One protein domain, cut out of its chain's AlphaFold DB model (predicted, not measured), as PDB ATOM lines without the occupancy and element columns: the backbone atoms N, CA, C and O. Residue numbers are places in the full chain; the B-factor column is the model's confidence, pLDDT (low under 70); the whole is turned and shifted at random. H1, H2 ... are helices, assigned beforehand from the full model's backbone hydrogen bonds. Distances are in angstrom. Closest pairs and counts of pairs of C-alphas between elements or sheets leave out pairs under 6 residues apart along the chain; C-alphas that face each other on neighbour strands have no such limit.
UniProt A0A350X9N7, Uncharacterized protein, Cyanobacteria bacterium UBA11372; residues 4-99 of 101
ATOM      1  N   ARG A   4     -78.227 149.705 -92.143       96.00
ATOM      2  CA  ARG A   4     -78.447 149.045 -93.436       96.00
ATOM      3  C   ARG A   4     -77.137 148.554 -94.049       96.00
ATOM      4  O   ARG A   4     -77.073 147.396 -94.453       96.00
ATOM      5  N   GLU A   5     -76.104 149.394 -94.065       96.00
ATOM      6  CA  GLU A   5     -74.778 149.024 -94.582       96.00
ATOM      7  C   GLU A   5     -74.146 147.904 -93.748       96.00
ATOM      8  O   GLU A   5     -73.609 146.950 -94.301       96.00
ATOM      9  N   ILE A   6     -74.268 147.961 -92.416       96.94
ATOM     10  CA  ILE A   6     -73.778 146.895 -91.528       96.94
ATOM     11  C   ILE A   6     -74.439 145.558 -91.867       96.94
ATOM     12  O   ILE A   6     -73.745 144.554 -91.998       96.94
ATOM     13  N   LEU A   7     -75.765 145.537 -92.019       96.56
ATOM     14  CA  LEU A   7     -76.501 144.317 -92.349       96.56
ATOM     15  C   LEU A   7     -76.148 143.785 -93.741       96.56
ATOM     16  O   LEU A   7     -76.051 142.571 -93.912       96.56
ATOM     17  N   GLN A   8     -75.947 144.666 -94.722       96.75
ATOM     18  CA  GLN A   8     -75.499 144.279 -96.061       96.75
ATOM     19  C   GLN A   8     -74.112 143.632 -96.010       96.75
ATOM     20  O   GLN A   8     -73.953 142.512 -96.489       96.75
ATOM     21  N   ASN A   9     -73.151 144.279 -95.349       96.44
ATOM     22  CA  ASN A   9     -71.791 143.765 -95.203       96.44
ATOM     23  C   ASN A   9     -71.746 142.470 -94.388       96.44
ATOM     24  O   ASN A   9     -71.027 141.542 -94.740       96.44
ATOM     25  N   TYR A  10     -72.550 142.371 -93.330       96.44
ATOM     26  CA  TYR A  10     -72.694 141.139 -92.564       96.44
ATOM     27  C   TYR A  10     -73.211 139.998 -93.449       96.44
ATOM     28  O   TYR A  10     -72.604 138.935 -93.481       96.44
ATOM     29  N   ARG A  11     -74.295 140.209 -94.207       95.25
ATOM     30  CA  ARG A  11     -74.855 139.174 -95.095       95.25
ATOM     31  C   ARG A  11     -73.872 138.754 -96.183       95.25
ATOM     32  O   ARG A  11     -73.713 137.559 -96.403       95.25
ATOM     33  N   ALA A  12     -73.210 139.715 -96.826       95.06
ATOM     34  CA  ALA A  12     -72.205 139.442 -97.850       95.06
ATOM     35  C   ALA A  12     -71.026 138.643 -97.274       95.06
ATOM     36  O   ALA A  12     -70.686 137.584 -97.793       95.06
ATOM     37  N   GLY A  13     -70.480 139.079 -96.136       93.62
ATOM     38  CA  GLY A  13     -69.398 138.364 -95.468       93.62
ATOM     39  C   GLY A  13     -69.792 136.972 -94.985       93.62
ATOM     40  O   GLY A  13     -68.984 136.052 -95.086       93.62
ATOM     41  N   MET A  14     -71.029 136.788 -94.514       93.44
ATOM     42  CA  MET A  14     -71.537 135.462 -94.156       93.44
ATOM     43  C   MET A  14     -71.647 134.560 -95.386       93.44
ATOM     44  O   MET A  14     -71.280 133.397 -95.296       93.44
ATOM     45  N   ALA A  15     -72.101 135.083 -96.529       92.56
ATOM     46  CA  ALA A  15     -72.202 134.314 -97.767       92.56
ATOM     47  C   ALA A  15     -70.825 133.870 -98.289       92.56
ATOM     48  O   ALA A  15     -70.663 132.711 -98.659       92.56
ATOM     49  N   VAL A  16     -69.825 134.759 -98.262       91.69
ATOM     50  CA  VAL A  16     -68.434 134.412 -98.611       91.69
ATOM     51  C   VAL A  16     -67.892 133.345 -97.658       91.69
ATOM     52  O   VAL A  16     -67.355 132.331 -98.098       91.69
ATOM     53  N   TYR A  17     -68.075 133.541 -96.350       90.44
ATOM     54  CA  TYR A  17     -67.617 132.587 -95.343       90.44
ATOM     55  C   TYR A  17     -68.269 131.211 -95.498       90.44
ATOM     56  O   TYR A  17     -67.568 130.205 -95.440       90.44
ATOM     57  N   ASP A  18     -69.582 131.162 -95.731       90.38
ATOM     58  CA  ASP A  18     -70.339 129.920 -95.902       90.38
ATOM     59  C   ASP A  18     -70.003 129.210 -97.225       90.38
ATOM     60  O   ASP A  18     -70.130 127.989 -97.316       90.38
ATOM     61  N   GLY A  19     -69.535 129.950 -98.237       88.44
ATOM     62  CA  GLY A  19     -68.976 129.384 -99.467       88.44
ATOM     63  C   GLY A  19     -67.650 128.651 -99.239       88.44
ATOM     64  O   GLY A  19     -67.414 127.611 -99.849       88.44
ATOM     65  N   CYS A  20     -66.811 129.152 -98.328       87.31
ATOM     66  CA  CYS A  20     -65.592 128.465 -97.896       87.31
ATOM     67  C   CYS A  20     -65.851 127.320 -96.912       87.31
ATOM     68  O   CYS A  20     -65.188 126.288 -96.960       87.31
ATOM     69  N   HIS A  21     -66.777 127.540 -95.980       86.38
ATOM     70  CA  HIS A  21     -67.050 126.668 -94.847       86.38
ATOM     71  C   HIS A  21     -68.521 126.269 -94.896       86.38
ATOM     72  O   HIS A  21     -69.361 126.971 -94.322       86.38
ATOM     73  N   PRO A  22     -68.859 125.151 -95.564       89.00
ATOM     74  CA  PRO A  22     -70.242 124.742 -95.729       89.00
ATOM     75  C   PRO A  22     -70.992 124.747 -94.384       89.00
ATOM     76  O   PRO A  22     -70.566 124.068 -93.439       89.00
ATOM     77  N   PRO A  23     -72.105 125.499 -94.258       89.81
ATOM     78  CA  PRO A  23     -72.823 125.667 -92.999       89.81
ATOM     79  C   PRO A  23     -73.706 124.440 -92.726       89.81
ATOM     80  O   PRO A  23     -74.936 124.478 -92.846       89.81
ATOM     81  N   THR A  24     -73.066 123.320 -92.407       93.44
ATOM     82  CA  THR A  24     -73.701 122.077 -91.958       93.44
ATOM     83  C   THR A  24     -74.080 122.177 -90.481       93.44
ATOM     84  O   THR A  24     -73.564 123.019 -89.754       93.44
ATOM     85  N   VAL A  25     -74.979 121.311 -90.007       93.25
ATOM     86  CA  VAL A  25     -75.317 121.261 -88.570       93.25
ATOM     87  C   VAL A  25     -74.066 120.986 -87.729       93.25
ATOM     88  O   VAL A  25     -73.875 121.626 -86.700       93.25
ATOM     89  N   VAL A  26     -73.188 120.093 -88.200       93.69
ATOM     90  CA  VAL A  26     -71.930 119.752 -87.521       93.69
ATOM     91  C   VAL A  26     -71.008 120.968 -87.428       93.69
ATOM     92  O   VAL A  26     -70.589 121.309 -86.327       93.69
ATOM     93  N   SER A  27     -70.770 121.684 -88.532       91.38
ATOM     94  CA  SER A  27     -69.870 122.847 -88.517       91.38
ATOM     95  C   SER A  27     -70.422 124.018 -87.694       91.38
ATOM     96  O   SER A  27     -69.664 124.707 -87.016       91.38
ATOM     97  N   GLN A  28     -71.745 124.222 -87.669       93.44
ATOM     98  CA  GLN A  28     -72.372 125.219 -86.786       93.44
ATOM     99  C   GLN A  28     -72.285 124.815 -85.308       93.44
ATOM    100  O   GLN A  28     -72.067 125.669 -84.452       93.44
ATOM    101  N   TRP A  29     -72.435 123.523 -84.999       94.75
ATOM    102  CA  TRP A  29     -72.275 123.007 -83.640       94.75
ATOM    103  C   TRP A  29     -70.832 123.133 -83.145       94.75
ATOM    104  O   TRP A  29     -70.598 123.497 -81.996       94.75
ATOM    105  N   GLU A  30     -69.853 122.867 -84.007       94.12
ATOM    106  CA  GLU A  30     -68.437 123.090 -83.710       94.12
ATOM    107  C   GLU A  30     -68.126 124.566 -83.482       94.12
ATOM    108  O   GLU A  30     -67.507 124.894 -82.474       94.12
ATOM    109  N   ALA A  31     -68.631 125.459 -84.337       91.69
ATOM    110  CA  ALA A  31     -68.484 126.898 -84.139       91.69
ATOM    111  C   ALA A  31     -69.073 127.352 -82.794       91.69
ATOM    112  O   ALA A  31     -68.416 128.081 -82.059       91.69
ATOM    113  N   PHE A  32     -70.267 126.874 -82.437       95.00
ATOM    114  CA  PHE A  32     -70.878 127.164 -81.139       95.00
ATOM    115  C   PHE A  32     -70.024 126.671 -79.964       95.00
ATOM    116  O   PHE A  32     -69.790 127.423 -79.020       95.00
ATOM    117  N   LYS A  33     -69.514 125.434 -80.022       95.75
ATOM    118  CA  LYS A  33     -68.618 124.903 -78.982       95.75
ATOM    119  C   LYS A  33     -67.338 125.730 -78.853       95.75
ATOM    120  O   LYS A  33     -66.905 125.964 -77.733       95.75
ATOM    121  N   ASN A  34     -66.757 126.177 -79.965       92.56
ATOM    122  CA  ASN A  34     -65.541 126.988 -79.945       92.56
ATOM    123  C   ASN A  34     -65.776 128.345 -79.270       92.56
ATOM    124  O   ASN A  34     -65.037 128.685 -78.357       92.56
ATOM    125  N   GLU A  35     -66.841 129.071 -79.626       92.88
ATOM    126  CA  GLU A  35     -67.158 130.352 -78.967       92.88
ATOM    127  C   GLU A  35     -67.540 130.147 -77.482       92.88
ATOM    128  O   GLU A  35     -67.229 130.975 -76.632       92.88
ATOM    129  N   MET A  36     -68.170 129.016 -77.127       95.25
ATOM    130  CA  MET A  36     -68.410 128.651 -75.721       95.25
ATOM    131  C   MET A  36     -67.101 128.433 -74.952       95.25
ATOM    132  O   MET A  36     -67.006 128.841 -73.796       95.25
ATOM    133  N   LEU A  37     -66.103 127.790 -75.568       94.75
ATOM    134  CA  LEU A  37     -64.775 127.625 -74.975       94.75
ATOM    135  C   LEU A  37     -64.081 128.981 -74.806       94.75
ATOM    136  O   LEU A  37     -63.616 129.261 -73.706       94.75
ATOM    137  N   GLU A  38     -64.101 129.847 -75.826       91.50
ATOM    138  CA  GLU A  38     -63.567 131.217 -75.735       91.50
ATOM    139  C   GLU A  38     -64.240 131.998 -74.588       91.50
ATOM    140  O   GLU A  38     -63.563 132.638 -73.779       91.50
ATOM    141  N   PHE A  39     -65.563 131.865 -74.433       94.62
ATOM    142  CA  PHE A  39     -66.300 132.461 -73.319       94.62
ATOM    143  C   PHE A  39     -65.896 131.892 -71.951       94.62
ATOM    144  O   PHE A  39     -65.800 132.652 -70.993       94.62
ATOM    145  N   PHE A  40     -65.669 130.582 -71.818       95.38
ATOM    146  CA  PHE A  40     -65.237 129.992 -70.543       95.38
ATOM    147  C   PHE A  40     -63.788 130.340 -70.188       95.38
ATOM    148  O   PHE A  40     -63.486 130.531 -69.010       95.38
ATOM    149  N   GLU A  41     -62.906 130.434 -71.182       94.38
ATOM    150  CA  GLU A  41     -61.508 130.827 -70.997       94.38
ATOM    151  C   GLU A  41     -61.377 132.309 -70.626       94.38
ATOM    152  O   GLU A  41     -60.584 132.666 -69.751       94.38
ATOM    153  N   SER A  42     -62.163 133.181 -71.262       93.38
ATOM    154  CA  SER A  42     -62.151 134.620 -70.998       93.38
ATOM    155  C   SER A  42     -63.565 135.215 -71.036       93.38
ATOM    156  O   SER A  42     -63.965 135.835 -72.027       93.38
ATOM    157  N   PRO A  43     -64.339 135.073 -69.943       93.75
ATOM    158  CA  PRO A  43     -65.714 135.550 -69.901       93.75
ATOM    159  C   PRO A  43     -65.787 137.055 -70.143       93.75
ATOM    160  O   PRO A  43     -65.297 137.866 -69.354       93.75
ATOM    161  N   SER A  44     -66.437 137.446 -71.235       94.69
ATOM    162  CA  SER A  44     -66.658 138.849 -71.564       94.69
ATOM    163  C   SER A  44     -67.995 139.050 -72.260       94.69
ATOM    164  O   SER A  44     -68.585 138.123 -72.820       94.69
ATOM    165  N   LEU A  45     -68.476 140.295 -72.262       94.19
ATOM    166  CA  LEU A  45     -69.699 140.638 -72.981       94.19
ATOM    167  C   LEU A  45     -69.549 140.400 -74.495       94.19
ATOM    168  O   LEU A  45     -70.525 140.032 -75.137       94.19
ATOM    169  N   SER A  46     -68.349 140.584 -75.064       91.31
ATOM    170  CA  SER A  46     -68.084 140.285 -76.482       91.31
ATOM    171  C   SER A  46     -68.295 138.802 -76.773       91.31
ATOM    172  O   SER A  46     -69.034 138.473 -77.698       91.31
ATOM    173  N   GLU A  47     -67.703 137.940 -75.947       92.00
ATOM    174  CA  GLU A  47     -67.781 136.487 -76.118       92.00
ATOM    175  C   GLU A  47     -69.203 135.969 -75.877       92.00
ATOM    176  O   GLU A  47     -69.695 135.120 -76.612       92.00
ATOM    177  N   PHE A  48     -69.942 136.561 -74.932       95.81
ATOM    178  CA  PHE A  48     -71.362 136.252 -74.749       95.81
ATOM    179  C   PHE A  48     -72.185 136.499 -76.025       95.81
ATOM    180  O   PHE A  48     -73.024 135.677 -76.401       95.81
ATOM    181  N   TRP A  49     -71.953 137.623 -76.711       96.75
ATOM    182  CA  TRP A  49     -72.646 137.906 -77.969       96.75
ATOM    183  C   TRP A  49     -72.219 136.956 -79.092       96.75
ATOM    184  O   TRP A  49     -73.069 136.589 -79.902       96.75
ATOM    185  N   ASP A  50     -70.960 136.513 -79.125       93.69
ATOM    186  CA  ASP A  50     -70.475 135.542 -80.113       93.69
ATOM    187  C   ASP A  50     -71.079 134.143 -79.886       93.69
ATOM    188  O   ASP A  50     -71.517 133.488 -80.841       93.69
ATOM    189  N   VAL A  51     -71.250 133.735 -78.626       96.00
ATOM    190  CA  VAL A  51     -72.006 132.534 -78.238       96.00
ATOM    191  C   VAL A  51     -73.468 132.635 -78.672       96.00
ATOM    192  O   VAL A  51     -73.985 131.733 -79.333       96.00
ATOM    193  N   LEU A  52     -74.157 133.740 -78.352       96.88
ATOM    194  CA  LEU A  52     -75.546 133.943 -78.785       96.88
ATOM    195  C   LEU A  52     -75.676 133.946 -80.310       96.88
ATOM    196  O   LEU A  52     -76.651 133.426 -80.859       96.88
ATOM    197  N   HIS A  53     -74.698 134.522 -81.005       97.06
ATOM    198  CA  HIS A  53     -74.665 134.565 -82.457       97.06
ATOM    199  C   HIS A  53     -74.541 133.165 -83.059       97.06
ATOM    200  O   HIS A  53     -75.362 132.792 -83.899       97.06
ATOM    201  N   THR A  54     -73.574 132.366 -82.604       95.25
ATOM    202  CA  THR A  54     -73.358 130.997 -83.101       95.25
ATOM    203  C   THR A  54     -74.490 130.046 -82.719       95.25
ATOM    204  O   THR A  54     -74.940 129.276 -83.572       95.25
ATOM    205  N   ALA A  55     -75.055 130.167 -81.515       95.88
ATOM    206  CA  ALA A  55     -76.274 129.455 -81.123       95.88
ATOM    207  C   ALA A  55     -77.458 129.818 -82.035       95.88
ATOM    208  O   ALA A  55     -78.173 128.942 -82.528       95.88
ATOM    209  N   GLY A  56     -77.637 131.111 -82.319       96.25
ATOM    210  CA  GLY A  56     -78.663 131.601 -83.231       96.25
ATOM    211  C   GLY A  56     -78.496 131.069 -84.656       96.25
ATOM    212  O   GLY A  56     -79.490 130.742 -85.301       96.25
ATOM    213  N   ARG A  57     -77.257 130.919 -85.147       94.56
ATOM    214  CA  ARG A  57     -76.987 130.333 -86.472       94.56
ATOM    215  C   ARG A  57     -77.311 128.846 -86.528       94.56
ATOM    216  O   ARG A  57     -77.886 128.387 -87.514       94.56
ATOM    217  N   LEU A  58     -76.973 128.100 -85.479       95.00
ATOM    218  CA  LEU A  58     -77.353 126.697 -85.361       95.00
ATOM    219  C   LEU A  58     -78.879 126.545 -85.340       95.00
ATOM    220  O   LEU A  58     -79.428 125.742 -86.092       95.00
ATOM    221  N   PHE A  59     -79.570 127.367 -84.546       95.06
ATOM    222  CA  PHE A  59     -81.030 127.391 -84.510       95.06
ATOM    223  C   PHE A  59     -81.630 127.735 -85.876       95.06
ATOM    224  O   PHE A  59     -82.569 127.074 -86.325       95.06
ATOM    225  N   TRP A  60     -81.060 128.721 -86.574       93.81
ATOM    226  CA  TRP A  60     -81.481 129.081 -87.924       93.81
ATOM    227  C   TRP A  60     -81.346 127.903 -88.887       93.81
ATOM    228  O   TRP A  60     -82.270 127.628 -89.651       93.81
ATOM    229  N   LYS A  61     -80.242 127.152 -88.814       91.69
ATOM    230  CA  LYS A  61     -80.035 125.977 -89.667       91.69
ATOM    231  C   LYS A  61     -81.100 124.895 -89.461       91.69
ATOM    232  O   LYS A  61     -81.433 124.201 -90.417       91.69
ATOM    233  N   LEU A  62     -81.620 124.765 -88.242       91.44
ATOM    234  CA  LEU A  62     -82.638 123.774 -87.889       91.44
ATOM    235  C   LEU A  62     -84.069 124.240 -88.189       91.44
ATOM    236  O   LEU A  62     -84.917 123.416 -88.513       91.44
ATOM    237  N   THR A  63     -84.352 125.540 -88.072       93.44
ATOM    238  CA  THR A  63     -85.735 126.061 -88.043       93.44
ATOM    239  C   THR A  63     -86.075 127.053 -89.153       93.44
ATOM    240  O   THR A  63     -87.246 127.339 -89.379       93.44
ATOM    241  N   GLY A  64     -85.077 127.629 -89.826       92.50
ATOM    242  CA  GLY A  64     -85.276 128.721 -90.782       92.50
ATOM    243  C   GLY A  64     -85.473 130.107 -90.147       92.50
ATOM    244  O   GLY A  64     -85.503 131.097 -90.876       92.50
ATOM    245  N   ILE A  65     -85.505 130.220 -88.813       92.56
ATOM    246  CA  ILE A  65     -85.678 131.495 -88.098       92.56
ATOM    247  C   ILE A  65     -84.304 132.115 -87.759       92.56
ATOM    248  O   ILE A  65     -83.523 131.497 -87.032       92.56
ATOM    249  N   PRO A  66     -83.989 133.343 -88.220       92.19
ATOM    250  CA  PRO A  66     -82.642 133.912 -88.133       92.19
ATOM    251  C   PRO A  66     -82.344 134.589 -86.778       92.19
ATOM    252  O   PRO A  66     -82.107 135.800 -86.708       92.19
ATOM    253  N   LEU A  67     -82.339 133.821 -85.683       93.19
ATOM    254  CA  LEU A  67     -82.115 134.355 -84.329       93.19
ATOM    255  C   LEU A  67     -80.713 134.945 -84.108       93.19
ATOM    256  O   LEU A  67     -80.543 135.781 -83.224       93.19
ATOM    257  N   GLN A  68     -79.725 134.604 -84.942       92.75
ATOM    258  CA  GLN A  68     -78.381 135.191 -84.875       92.75
ATOM    259  C   GLN A  68     -78.378 136.721 -85.012       92.75
ATOM    260  O   GLN A  68     -77.435 137.380 -84.582       92.75
ATOM    261  N   LEU A  69     -79.426 137.304 -85.606       94.25
ATOM    262  CA  LEU A  69     -79.547 138.753 -85.765       94.25
ATOM    263  C   LEU A  69     -79.817 139.483 -84.443       94.25
ATOM    264  O   LEU A  69     -79.527 140.675 -84.346       94.25
ATOM    265  N   LEU A  70     -80.322 138.777 -83.425       94.00
ATOM    266  CA  LEU A  70     -80.514 139.324 -82.079       94.00
ATOM    267  C   LEU A  70     -79.176 139.609 -81.386       94.00
ATOM    268  O   LEU A  70     -79.094 140.520 -80.565       94.00
ATOM    269  N   ALA A  71     -78.106 138.904 -81.772       95.88
ATOM    270  CA  ALA A  71     -76.740 139.182 -81.338       95.88
ATOM    271  C   ALA A  71     -76.138 140.375 -82.105       95.88
ATOM    272  O   ALA A  71     -75.101 140.277 -82.768       95.88
ATOM    273  N   TRP A  72     -76.818 141.525 -82.037       96.31
ATOM    274  CA  TRP A  72     -76.476 142.723 -82.806       96.31
ATOM    275  C   TRP A  72     -75.018 143.185 -82.637       96.31
ATOM    276  O   TRP A  72     -74.411 143.555 -83.645       96.31
ATOM    277  N   PRO A  73     -74.397 143.143 -81.440       96.19
ATOM    278  CA  PRO A  73     -72.989 143.512 -81.292       96.19
ATOM    279  C   PRO A  73     -72.048 142.659 -82.150       96.19
ATOM    280  O   PRO A  73     -71.171 143.210 -82.819       96.19
ATOM    281  N   THR A  74     -72.276 141.345 -82.222       96.00
ATOM    282  CA  THR A  74     -71.502 140.435 -83.077       96.00
ATOM    283  C   THR A  74     -71.793 140.669 -84.549       96.00
ATOM    284  O   THR A  74     -70.855 140.788 -85.336       96.00
ATOM    285  N   VAL A  75     -73.064 140.848 -84.927       96.25
ATOM    286  CA  VAL A  75     -73.462 141.203 -86.302       96.25
ATOM    287  C   VAL A  75     -72.765 142.483 -86.761       96.25
ATOM    288  O   VAL A  75     -72.174 142.519 -87.842       96.25
ATOM    289  N   LYS A  76     -72.766 143.522 -85.919       96.94
ATOM    290  CA  LYS A  76     -72.081 144.790 -86.177       96.94
ATOM    291  C   LYS A  76     -70.575 144.596 -86.307       96.94
ATOM    292  O   LYS A  76     -70.003 145.046 -87.297       96.94
ATOM    293  N   LYS A  77     -69.950 143.897 -85.355       94.94
ATOM    294  CA  LYS A  77     -68.516 143.568 -85.359       94.94
ATOM    295  C   LYS A  77     -68.115 142.858 -86.653       94.94
ATOM    296  O   LYS A  77     -67.134 143.225 -87.291       94.94
ATOM    297  N   HIS A  78     -68.890 141.863 -87.064       95.56
ATOM    298  CA  HIS A  78     -68.671 141.072 -88.271       95.56
ATOM    299  C   HIS A  78     -68.871 141.883 -89.558       95.56
ATOM    300  O   HIS A  78     -67.997 141.879 -90.422       95.56
ATOM    301  N   GLY A  79     -69.963 142.646 -89.664       95.81
ATOM    302  CA  GLY A  79     -70.201 143.530 -90.808       95.81
ATOM    303  C   GLY A  79     -69.117 144.600 -90.954       95.81
ATOM    304  O   GLY A  79     -68.668 144.875 -92.063       95.81
ATOM    305  N   GLN A  80     -68.630 145.156 -89.839       95.56
ATOM    306  CA  GLN A  80     -67.511 146.101 -89.840       95.56
ATOM    307  C   GLN A  80     -66.202 145.465 -90.312       95.56
ATOM    308  O   GLN A  80     -65.507 146.055 -91.133       95.56
ATOM    309  N   ARG A  81     -65.873 144.259 -89.831       94.19
ATOM    310  CA  ARG A  81     -64.686 143.518 -90.286       94.19
ATOM    311  C   ARG A  81     -64.741 143.261 -91.788       94.19
ATOM    312  O   ARG A  81     -63.773 143.540 -92.487       94.19
ATOM    313  N   TYR A  82     -65.884 142.805 -92.290       94.50
ATOM    314  CA  TYR A  82     -66.034 142.544 -93.715       94.50
ATOM    315  C   TYR A  82     -65.896 143.822 -94.553       94.50
ATOM    316  O   TYR A  82     -65.154 143.824 -95.526       94.50
ATOM    317  N   ALA A  83     -66.499 144.933 -94.121       93.56
ATOM    318  CA  ALA A  83     -66.356 146.223 -94.796       93.56
ATOM    319  C   ALA A  83     -64.903 146.729 -94.860       93.56
ATOM    320  O   ALA A  83     -64.517 147.371 -95.829       93.56
ATOM    321  N   LEU A  84     -64.110 146.473 -93.813       91.94
ATOM    322  CA  LEU A  84     -62.741 146.980 -93.703       91.94
ATOM    323  C   LEU A  84     -61.707 146.116 -94.432       91.94
ATOM    324  O   LEU A  84     -60.718 146.649 -94.922       91.94
ATOM    325  N   ARG A  85     -61.891 144.791 -94.461       89.19
ATOM    326  CA  ARG A  85     -60.857 143.853 -94.945       89.19
ATOM    327  C   ARG A  85     -61.375 142.700 -95.804       89.19
ATOM    328  O   ARG A  85     -60.661 141.719 -95.991       89.19
ATOM    329  N   GLY A  86     -62.633 142.750 -96.238       90.25
ATOM    330  CA  GLY A  86     -63.243 141.707 -97.068       90.25
ATOM    331  C   GLY A  86     -63.456 140.370 -96.352       90.25
ATOM    332  O   GLY A  86     -63.735 139.374 -97.010       90.25
ATOM    333  N   CYS A  87     -63.320 140.322 -95.017       90.44
ATOM    334  CA  CYS A  87     -63.423 139.094 -94.226       90.44
ATOM    335  C   CYS A  87     -64.200 139.276 -92.926       90.44
ATOM    336  O   CYS A  87     -63.934 140.199 -92.151       90.44
ATOM    337  N   ILE A  88     -65.134 138.360 -92.662       91.44
ATOM    338  CA  ILE A  88     -66.078 138.471 -91.545       91.44
ATOM    339  C   ILE A  88     -65.508 138.001 -90.194       91.44
ATOM    340  O   ILE A  88     -65.870 138.533 -89.139       91.44
ATOM    341  N   ARG A  89     -64.574 137.040 -90.213       88.62
ATOM    342  CA  ARG A  89     -63.889 136.518 -89.016       88.62
ATOM    343  C   ARG A  89     -62.742 137.432 -88.587       88.62
ATOM    344  O   ARG A  89     -62.479 138.452 -89.223       88.62
ATOM    345  N   SER A  90     -62.114 137.123 -87.448       83.25
ATOM    346  CA  SER A  90     -60.896 137.799 -86.975       83.25
ATOM    347  C   SER A  90     -59.753 137.641 -87.993       83.25
ATOM    348  O   SER A  90     -59.824 136.794 -88.871       83.25
ATOM    349  N   GLU A  91     -58.695 138.445 -87.890       79.50
ATOM    350  CA  GLU A  91     -57.551 138.357 -88.816       79.50
ATOM    351  C   GLU A  91     -56.845 137.001 -88.745       79.50
ATOM    352  O   GLU A  91     -56.473 136.446 -89.774       79.50
ATOM    353  N   ARG A  92     -56.738 136.459 -87.527       74.94
ATOM    354  CA  ARG A  92     -56.141 135.151 -87.236       74.94
ATOM    355  C   ARG A  92     -56.977 133.996 -87.790       74.94
ATOM    356  O   ARG A  92     -56.415 132.998 -88.209       74.94
ATOM    357  N   ASN A  93     -58.299 134.172 -87.831       76.81
ATOM    358  CA  ASN A  93     -59.257 133.151 -88.268       76.81
ATOM    359  C   ASN A  93     -59.765 133.418 -89.692       76.81
ATOM    360  O   ASN A  93     -60.785 132.871 -90.105       76.81
ATOM    361  N   CYS A  94     -59.124 134.337 -90.416       80.31
ATOM    362  CA  CYS A  94     -59.485 134.641 -91.785       80.31
ATOM    363  C   CYS A  94     -58.604 133.832 -92.734       80.31
ATOM    364  O   CYS A  94     -57.472 134.225 -93.025       80.31
ATOM    365  N   GLU A  95     -59.144 132.717 -93.212       71.06
ATOM    366  CA  GLU A  95     -58.470 131.820 -94.146       71.06
ATOM    367  C   GLU A  95     -58.472 132.390 -95.570       71.06
ATOM    368  O   GLU A  95     -59.442 133.023 -95.990       71.06
ATOM    369  N   GLY A  96     -57.377 132.174 -96.307       66.56
ATOM    370  CA  GLY A  96     -57.040 132.847 -97.570       66.56
ATOM    371  C   GLY A  96     -58.218 133.154 -98.502       66.56
ATOM    372  O   GLY A  96     -58.595 134.317 -98.637       66.56
ATOM    373  N   ASN A  97     -58.819 132.122 -99.107       62.06
ATOM    374  CA  ASN A  97     -59.888 132.249-100.115       62.06
ATOM    375  C   ASN A  97     -61.217 132.809 -99.569       62.06
ATOM    376  O   ASN A  97     -62.154 133.016-100.334       62.06
ATOM    377  N   CYS A  98     -61.315 133.074 -98.265       75.31
ATOM    378  CA  CYS A  98     -62.512 133.618 -97.613       75.31
ATOM    379  C   CYS A  98     -62.465 135.139 -97.472       75.31
ATOM    380  O   CYS A  98     -63.193 135.728 -96.666       75.31
ATOM    381  N   ARG A  99     -61.591 135.771 -98.260       72.94
ATOM    382  CA  ARG A  99     -61.502 137.211 -98.459       72.94
ATOM    383  C   ARG A  99     -62.033 137.551 -99.839       72.94
ATOM    384  O   ARG A  99     -61.656 136.913-100.817       72.94
TER     385      ARG A  99
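AT A GLANCE: This is residues 4 to 99 of the 101 residues of an uncharacterized protein of Cyanobacteria bacterium UBA11372 (UniProt A0A350X9N7). A helical hairpin, H2 and H3, makes one side; H5 runs from H3 to H1, which crosses it, and short H4 packs on H3. The printed part has 96 residues with five named helices, H1 to H5 in chain order: all helix. It is compact, radius of gyration of the C-alphas 12.5 A, spanning 29 by 28 by 27 A.

IN THESE COORDINATES: Find C-alpha 4 at (-78.447, 149.045, -93.436); H1 runs 24.7 A to residue 20. H2, residues 25 to 41, spans 24.3 A; H3, residues 45 to 63, 26.4 A. After H4, residues 67 to 70, H5 runs 19.8 A from residue 72 to C-alpha 85 at (-60.857, 143.853, -94.945).

HOW THE PARTS SIT: Start at the hub, H3: it touches H2 at a shallow tilt of 16 degrees, opposite ways, closest C-alphas Phe 32 and Thr 54, 5.0 A. H1, with residues 6 to 13 alone, touches H5, about perpendicular at 74 degrees, closest C-alphas Tyr 10 and Gly 79, 3.9 A. In H1, H2, H3 and H5 every O i to N i+4 pair is within hydrogen-bond range.

THE WHOLE: The printed part has no cut; residues 96 to 97 are under pLDDT 70.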